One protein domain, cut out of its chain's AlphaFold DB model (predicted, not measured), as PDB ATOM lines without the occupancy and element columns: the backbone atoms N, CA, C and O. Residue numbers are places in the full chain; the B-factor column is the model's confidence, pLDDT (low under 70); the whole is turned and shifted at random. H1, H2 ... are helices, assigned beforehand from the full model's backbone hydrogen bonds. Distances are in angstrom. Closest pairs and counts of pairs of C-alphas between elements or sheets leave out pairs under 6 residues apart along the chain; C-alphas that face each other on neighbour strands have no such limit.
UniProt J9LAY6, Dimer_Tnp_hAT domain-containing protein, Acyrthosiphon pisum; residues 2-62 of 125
ATOM      1  N   LYS A   2      57.136 -62.496  12.994       51.38
ATOM      2  CA  LYS A   2      55.803 -62.145  13.549       51.38
ATOM      3  C   LYS A   2      55.839 -61.600  14.986       51.38
ATOM      4  O   LYS A   2      55.100 -60.684  15.301       51.38
ATOM      5  N   ILE A   3      56.730 -62.111  15.837       49.56
ATOM      6  CA  ILE A   3      56.774 -61.776  17.274       49.56
ATOM      7  C   ILE A   3      57.212 -60.315  17.506       49.56
ATOM      8  O   ILE A   3      56.652 -59.634  18.353       49.56
ATOM      9  N   MET A   4      58.149 -59.797  16.703       47.62
ATOM     10  CA  MET A   4      58.659 -58.419  16.820       47.62
ATOM     11  C   MET A   4      57.600 -57.351  16.501       47.62
ATOM     12  O   MET A   4      57.611 -56.288  17.110       47.62
ATOM     13  N   VAL A   5      56.660 -57.649  15.596       57.44
ATOM     14  CA  VAL A   5      55.569 -56.733  15.214       57.44
ATOM     15  C   VAL A   5      54.564 -56.559  16.357       57.44
ATOM     16  O   VAL A   5      54.108 -55.448  16.607       57.44
ATOM     17  N   TYR A   6      54.270 -57.628  17.109       57.12
ATOM     18  CA  TYR A   6      53.396 -57.541  18.288       57.12
ATOM     19  C   TYR A   6      54.010 -56.703  19.418       57.12
ATOM     20  O   TYR A   6      53.297 -55.968  20.097       57.12
ATOM     21  N   TRP A   7      55.330 -56.790  19.610       58.34
ATOM     22  CA  TRP A   7      56.036 -56.002  20.627       58.34
ATOM     23  C   TRP A   7      56.109 -54.515  20.301       58.34
ATOM     24  O   TRP A   7      56.148 -53.711  21.231       58.34
ATOM     25  N   TYR A   8      56.140 -54.163  19.015       63.81
ATOM     26  CA  TYR A   8      56.043 -52.774  18.578       63.81
ATOM     27  C   TYR A   8      54.666 -52.238  18.983       63.81
ATOM     28  O   TYR A   8      54.592 -51.454  19.925       63.81
ATOM     29  N   GLY A   9      53.579 -52.842  18.475       71.00
ATOM     30  CA  GLY A   9      52.202 -52.369  18.705       71.00
ATOM     31  C   GLY A   9      51.821 -52.133  20.174       71.00
ATOM     32  O   GLY A   9      51.084 -51.201  20.494       71.00
ATOM     33  N   TYR A  10      52.342 -52.952  21.094       77.25
ATOM     34  CA  TYR A  10      52.131 -52.765  22.533       77.25
ATOM     35  C   TYR A  10      52.793 -51.490  23.086       77.25
ATOM     36  O   TYR A  10      52.216 -50.815  23.941       77.25
ATOM     37  N   LYS A  11      53.995 -51.146  22.613       83.00
ATOM     38  CA  LYS A  11      54.715 -49.939  23.035       83.00
ATOM     39  C   LYS A  11      54.034 -48.676  22.528       83.00
ATOM     40  O   LYS A  11      53.909 -47.728  23.305       83.00
ATOM     41  N   GLU A  12      53.557 -48.674  21.283       85.38
ATOM     42  CA  GLU A  12      52.799 -47.536  20.754       85.38
ATOM     43  C   GLU A  12      51.514 -47.327  21.559       85.38
ATOM     44  O   GLU A  12      51.306 -46.231  22.076       85.38
ATOM     45  N   LEU A  13      50.735 -48.387  21.798       85.06
ATOM     46  CA  LEU A  13      49.535 -48.320  22.638       85.06
ATOM     47  C   LEU A  13      49.834 -47.774  24.043       85.06
ATOM     48  O   LEU A  13      49.120 -46.905  24.536       85.06
ATOM     49  N   TYR A  14      50.891 -48.259  24.700       84.62
ATOM     50  CA  TYR A  14      51.276 -47.769  26.025       84.62
ATOM     51  C   TYR A  14      51.622 -46.274  26.007       84.62
ATOM     52  O   TYR A  14      51.212 -45.526  26.897       84.62
ATOM     53  N   SER A  15      52.366 -45.833  24.990       85.56
ATOM     54  CA  SER A  15      52.733 -44.426  24.843       85.56
ATOM     55  C   SER A  15      51.504 -43.544  24.619       85.56
ATOM     56  O   SER A  15      51.329 -42.558  25.333       85.56
ATOM     57  N   GLU A  16      50.601 -43.947  23.723       87.31
ATOM     58  CA  GLU A  16      49.340 -43.259  23.464       87.31
ATOM     59  C   GLU A  16      48.477 -43.156  24.721       87.31
ATOM     60  O   GLU A  16      47.989 -42.075  25.040       87.31
ATOM     61  N   LEU A  17      48.336 -44.251  25.477       85.12
ATOM     62  CA  LEU A  17      47.565 -44.271  26.718       85.12
ATOM     63  C   LEU A  17      48.123 -43.296  27.757       85.12
ATOM     64  O   LEU A  17      47.348 -42.639  28.450       85.12
ATOM     65  N   LYS A  18      49.450 -43.171  27.850       84.94
ATOM     66  CA  LYS A  18      50.110 -42.230  28.762       84.94
ATOM     67  C   LYS A  18      49.872 -40.773  28.357       84.94
ATOM     68  O   LYS A  18      49.639 -39.927  29.219       84.94
ATOM     69  N   TYR A  19      49.901 -40.473  27.060       85.19
ATOM     70  CA  TYR A  19      49.564 -39.136  26.566       85.19
ATOM     71  C   TYR A  19      48.076 -38.833  26.760       85.19
ATOM     72  O   TYR A  19      47.724 -37.776  27.283       85.19
ATOM     73  N   LEU A  20      47.198 -39.782  26.441       82.94
ATOM     74  CA  LEU A  20      45.761 -39.633  26.634       82.94
ATOM     75  C   LEU A  20      45.407 -39.438  28.114       82.94
ATOM     76  O   LEU A  20      44.576 -38.590  28.429       82.94
ATOM     77  N   SER A  21      46.051 -40.161  29.035       79.50
ATOM     78  CA  SER A  21      45.792 -40.009  30.471       79.50
ATOM     79  C   SER A  21      46.198 -38.635  31.001       79.50
ATOM     80  O   SER A  21      45.573 -38.149  31.937       79.50
ATOM     81  N   SER A  22      47.213 -37.997  30.405       79.94
ATOM     82  CA  SER A  22      47.565 -36.603  30.717       79.94
ATOM     83  C   SER A  22      46.604 -35.569  30.121       79.94
ATOM     84  O   SER A  22      46.489 -34.471  30.655       79.94
ATOM     85  N   LEU A  23      45.910 -35.914  29.033       79.56
ATOM     86  CA  LEU A  23      45.002 -35.019  28.312       79.56
ATOM     87  C   LEU A  23      43.556 -35.096  28.826       79.56
ATOM     88  O   LEU A  23      42.782 -34.148  28.682       79.56
ATOM     89  N   LEU A  24      43.172 -36.231  29.412       77.75
ATOM     90  CA  LEU A  24      41.834 -36.435  29.944       77.75
ATOM     91  C   LEU A  24      41.581 -35.537  31.168       77.75
ATOM     92  O   LEU A  24      42.391 -35.511  32.095       77.75
ATOM     93  N   PRO A  25      40.428 -34.844  31.229       68.56
ATOM     94  CA  PRO A  25      40.063 -34.073  32.405       68.56
ATOM     95  C   PRO A  25      39.911 -34.996  33.618       68.56
ATOM     96  O   PRO A  25      39.272 -36.055  33.550       68.56
ATOM     97  N   ILE A  26      40.497 -34.562  34.735       55.31
ATOM     98  CA  ILE A  26      40.492 -35.255  36.026       55.31
ATOM     99  C   ILE A  26      39.036 -35.602  36.385       55.31
ATOM    100  O   ILE A  26      38.205 -34.712  36.547       55.31
ATOM    101  N   GLY A  27      38.708 -36.898  36.459       58.50
ATOM    102  CA  GLY A  27      37.373 -37.385  36.842       58.50
ATOM    103  C   GLY A  27      36.531 -38.058  35.745       58.50
ATOM    104  O   GLY A  27      35.489 -38.623  36.065       58.50
ATOM    105  N   LYS A  28      36.963 -38.104  34.473       58.91
ATOM    106  CA  LYS A  28      36.283 -38.881  33.404       58.91
ATOM    107  C   LYS A  28      36.892 -40.278  33.192       58.91
ATOM    108  O   LYS A  28      37.237 -40.654  32.075       58.91
ATOM    109  N   GLY A  29      37.011 -41.061  34.264       67.31
ATOM    110  CA  GLY A  29      37.707 -42.359  34.274       67.31
ATOM    111  C   GLY A  29      36.987 -43.534  33.596       67.31
ATOM    112  O   GLY A  29      37.501 -44.650  33.629       67.31
ATOM    113  N   SER A  30      35.807 -43.336  32.997       78.25
ATOM    114  CA  SER A  30      35.115 -44.436  32.314       78.25
ATOM    115  C   SER A  30      35.682 -44.652  30.900       78.25
ATOM    116  O   SER A  30      35.889 -43.677  30.171       78.25
ATOM    117  N   PRO A  31      35.869 -45.904  30.440       81.88
ATOM    118  CA  PRO A  31      36.325 -46.166  29.072       81.88
ATOM    119  C   PRO A  31      35.416 -45.536  28.002       81.88
ATOM    120  O   PRO A  31      35.893 -45.078  26.967       81.88
ATOM    121  N   LYS A  32      34.105 -45.432  28.279       83.38
ATOM    122  CA  LYS A  32      33.119 -44.787  27.398       83.38
ATOM    123  C   LYS A  32      33.345 -43.281  27.278       83.38
ATOM    124  O   LYS A  32      33.283 -42.747  26.176       83.38
ATOM    125  N   SER A  33      33.621 -42.596  28.389       84.75
ATOM    126  CA  SER A  33      33.914 -41.158  28.363       84.75
ATOM    127  C   SER A  33      35.238 -40.852  27.670       84.75
ATOM    128  O   SER A  33      35.318 -39.854  26.963       84.75
ATOM    129  N   ALA A  34      36.245 -41.718  27.825       84.38
ATOM    130  CA  ALA A  34      37.507 -41.599  27.099       84.38
ATOM    131  C   ALA A  34      37.308 -41.782  25.584       84.38
ATOM    132  O   ALA A  34      37.813 -40.982  24.800       84.38
ATOM    133  N   LEU A  35      36.507 -42.772  25.170       86.38
ATOM    134  CA  LEU A  35      36.173 -42.978  23.759       86.38
ATOM    135  C   LEU A  35      35.430 -41.767  23.169       86.38
ATOM    136  O   LEU A  35      35.794 -41.280  22.102       86.38
ATOM    137  N   GLN A  36      34.425 -41.250  23.882       86.94
ATOM    138  CA  GLN A  36      33.665 -40.078  23.444       86.94
ATOM    139  C   GLN A  36      34.563 -38.841  23.302       86.94
ATOM    140  O   GLN A  36      34.464 -38.114  22.323       86.94
ATOM    141  N   PHE A  37      35.492 -38.641  24.235       86.31
ATOM    142  CA  PHE A  37      36.446 -37.534  24.195       86.31
ATOM    143  C   PHE A  37      37.368 -37.582  22.969       86.31
ATOM    144  O   PHE A  37      37.542 -36.569  22.295       86.31
ATOM    145  N   ILE A  38      37.920 -38.758  22.646       86.38
ATOM    146  CA  ILE A  38      38.766 -38.947  21.453       86.38
ATOM    147  C   ILE A  38      37.979 -38.616  20.181       86.38
ATOM    148  O   ILE A  38      38.512 -37.979  19.271       86.38
ATOM    149  N   HIS A  39      36.710 -39.024  20.128       86.81
ATOM    150  CA  HIS A  39      35.826 -38.730  19.007       86.81
ATOM    151  C   HIS A  39      35.526 -37.227  18.886       86.81
ATOM    152  O   HIS A  39      35.723 -36.643  17.822       86.81
ATOM    153  N   ASP A  40      35.102 -36.585  19.977       86.25
ATOM    154  CA  ASP A  40      34.678 -35.181  19.980       86.25
ATOM    155  C   ASP A  40      35.835 -34.222  19.661       86.25
ATOM    156  O   ASP A  40      35.643 -33.212  18.987       86.25
ATOM    157  N   MET A  41      37.055 -34.564  20.087       85.00
ATOM    158  CA  MET A  41      38.266 -33.799  19.778       85.00
ATOM    159  C   MET A  41      38.920 -34.171  18.439       85.00
ATOM    160  O   MET A  41      39.954 -33.603  18.098       85.00
ATOM    161  N   LYS A  42      38.335 -35.102  17.668       85.12
ATOM    162  CA  LYS A  42      38.885 -35.610  16.396       85.12
ATOM    163  C   LYS A  42      40.317 -36.155  16.523       85.12
ATOM    164  O   LYS A  42      41.137 -35.991  15.628       85.12
ATOM    165  N   LEU A  43      40.612 -36.835  17.630       84.50
ATOM    166  CA  LEU A  43      41.941 -37.378  17.938       84.50
ATOM    167  C   LEU A  43      42.110 -38.840  17.499       84.50
ATOM    168  O   LEU A  43      43.037 -39.516  17.938       84.50
ATOM    169  N   VAL A  44      41.214 -39.348  16.651       84.25
ATOM    170  CA  VAL A  44      41.229 -40.747  16.193       84.25
ATOM    171  C   VAL A  44      42.514 -41.067  15.427       84.25
ATOM    172  O   VAL A  44      43.106 -42.117  15.658       84.25
ATOM    173  N   ASP A  45      42.979 -40.142  14.585       84.81
ATOM    174  CA  ASP A  45      44.218 -40.305  13.815       84.81
ATOM    175  C   ASP A  45      45.480 -40.142  14.681       84.81
ATOM    176  O   ASP A  45      46.551 -40.620  14.318       84.81
ATOM    177  N   VAL A  46      45.351 -39.481  15.838       85.12
ATOM    178  CA  VAL A  46      46.448 -39.247  16.793       85.12
ATOM    179  C   VAL A  46      46.609 -40.422  17.759       85.12
ATOM    180  O   VAL A  46      47.727 -40.733  18.160       85.12
ATOM    181  N   PHE A  47      45.503 -41.084  18.119       85.06
ATOM    182  CA  PHE A  47      45.479 -42.227  19.038       85.06
ATOM    183  C   PHE A  47      44.784 -43.464  18.432       85.06
ATOM    184  O   PHE A  47      43.792 -43.956  18.994       85.06
ATOM    185  N   PRO A  48      45.248 -43.975  17.276       85.94
ATOM    186  CA  PRO A  48      44.597 -45.076  16.573       85.94
ATOM    187  C   PRO A  48      44.565 -46.372  17.391       85.94
ATOM    188  O   PRO A  48      43.540 -47.063  17.401       85.94
ATOM    189  N   TYR A  49      45.643 -46.712  18.109       88.06
ATOM    190  CA  TYR A  49      45.693 -47.956  18.883       88.06
ATOM    191  C   TYR A  49      44.767 -47.881  20.091       88.06
ATOM    192  O   TYR A  49      43.993 -48.805  20.344       88.06
ATOM    193  N   THR A  50      44.770 -46.750  20.789       86.94
ATOM    194  CA  THR A  50      43.909 -46.517  21.949       86.94
ATOM    195  C   THR A  50      42.435 -46.490  21.561       86.94
ATOM    196  O   THR A  50      41.606 -47.077  22.256       86.94
ATOM    197  N   TRP A  51      42.097 -45.880  20.423       87.38
ATOM    198  CA  TRP A  51      40.746 -45.900  19.867       87.38
ATOM    199  C   TRP A  51      40.249 -47.330  19.624       87.38
ATOM    200  O   TRP A  51      39.158 -47.703  20.066       87.38
ATOM    201  N   ILE A  52      41.063 -48.161  18.967       87.50
ATOM    202  CA  ILE A  52      40.728 -49.564  18.695       87.50
ATOM    203  C   ILE A  52      40.601 -50.348  20.005       87.50
ATOM    204  O   ILE A  52      39.600 -51.037  20.213       87.50
ATOM    205  N   SER A  53      41.566 -50.213  20.916       86.94
ATOM    206  CA  SER A  53      41.565 -50.900  22.209       86.94
ATOM    207  C   SER A  53      40.361 -50.528  23.068       86.94
ATOM    208  O   SER A  53      39.748 -51.421  23.646       86.94
ATOM    209  N   LEU A  54      39.968 -49.253  23.123       86.94
ATOM    210  CA  LEU A  54      38.781 -48.811  23.860       86.94
ATOM    211  C   LEU A  54      37.489 -49.340  23.237       86.94
ATOM    212  O   LEU A  54      36.589 -49.748  23.967       86.94
ATOM    213  N   ARG A  55      37.385 -49.396  21.904       86.62
ATOM    214  CA  ARG A  55      36.230 -50.014  21.231       86.62
ATOM    215  C   ARG A  55      36.131 -51.500  21.540       86.62
ATOM    216  O   ARG A  55      35.050 -51.969  21.885       86.62
ATOM    217  N   ILE A  56      37.243 -52.227  21.464       86.38
ATOM    218  CA  ILE A  56      37.305 -53.641  21.843       86.38
ATOM    219  C   ILE A  56      36.908 -53.795  23.317       86.38
ATOM    220  O   ILE A  56      35.998 -54.556  23.630       86.38
ATOM    221  N   LEU A  57      37.506 -53.005  24.211       84.19
ATOM    222  CA  LEU A  57      37.210 -53.002  25.644       84.19
ATOM    223  C   LEU A  57      35.761 -52.632  25.963       84.19
ATOM    224  O   LEU A  57      35.257 -53.077  26.976       84.19
ATOM    225  N   LEU A  58      35.076 -51.821  25.162       80.62
ATOM    226  CA  LEU A  58      33.660 -51.500  25.379       80.62
ATOM    227  C   LEU A  58      32.722 -52.531  24.747       80.62
ATOM    228  O   LEU A  58      31.571 -52.641  25.156       80.62
ATOM    229  N   THR A  59      33.219 -53.302  23.781       81.81
ATOM    230  CA  THR A  59      32.465 -54.367  23.112       81.81
ATOM    231  C   THR A  59      32.584 -55.701  23.861       81.81
ATOM    232  O   THR A  59      31.650 -56.496  23.830       81.81
ATOM    233  N   ILE A  60      33.700 -55.947  24.565       74.25
ATOM    234  CA  ILE A  60      34.000 -57.233  25.219       74.25
ATOM    235  C   ILE A  60      33.265 -57.450  26.572       74.25
ATOM    236  O   ILE A  60      32.755 -58.551  26.757       74.25
ATOM    237  N   PRO A  61      33.140 -56.489  27.519       55.56
ATOM    238  CA  PRO A  61      32.534 -56.715  28.832       55.56
ATOM    239  C   PRO A  61      31.336 -55.805  29.168       55.56
ATOM    240  O   PRO A  61      30.951 -55.719  30.329       55.56
ATOM    241  N   VAL A  62      30.680 -55.171  28.188       52.31
ATOM    242  CA  VAL A  62      29.293 -54.683  28.384       52.31
ATOM    243  C   VAL A  62      28.281 -55.838  28.315       52.31
ATOM    244  O   VAL A  62      27.143 -55.701  28.754       52.31
TER     245      VAL A  62
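What this domain is: This is residues 2 to 62 of the 125 residues of the protein "Dimer_Tnp_hAT domain-containing protein" of Acyrthosiphon pisum (UniProt J9LAY6). A long helix, H1, is joined by two shorter helices, H2 and H3, that pack on each other; H3 begins beside the middle of H1 and runs away from it at about a right angle. The first residues of H1, 2 to 8, stick out as a free arm. The printed part has 61 residues with three named helices in the order H1, H2, H3 and no named strand; its class is all helix. It is compact, with a radius of gyration of the C-alphas of 12.1 A and spans of 37 by 26 by 19 A.

Where its parts are: H1 covers residues 2 to 23, 32.7 A from C-alpha 2 at (55.803, -62.145, 13.549) to C-alpha 23 at (45.002, -35.019, 28.312). H2 covers residues 31 to 40 and is 14.4 A long. H3 covers residues 48 to 59, is 16.6 A long and ends with C-alpha 59 at (32.465, -54.367, 23.112).

How they stand to each other: H1 touches H3 about perpendicular, at 86 degrees, with residues 9 to 17 of H1 and 49 to 50 of H3 alone; the closest C-alphas, of Leu 13 and Tyr 49, are 5.4 A apart. H2 touches H3 at a steep tilt of 45 degrees, opposite ways; the closest C-alphas, of Pro 31 and Leu 54, are 6.3 A apart. H1 and H2 are near each other, their closest C-alphas 8.5 A apart. In H2 and H3 every O i to N i+4 pair is within hydrogen-bond range; in H1, 16 of 18 are.

The domain as a whole: The C-alphas farthest apart, of Lys 2 and Gly 27, are 38.7 A apart. The printed part has no cut, and both links, of 7 residues each, are short. The mean pLDDT of the printed part is 77.8; residues 2 to 8, 25 to 29 and 61 to 62 are under 70.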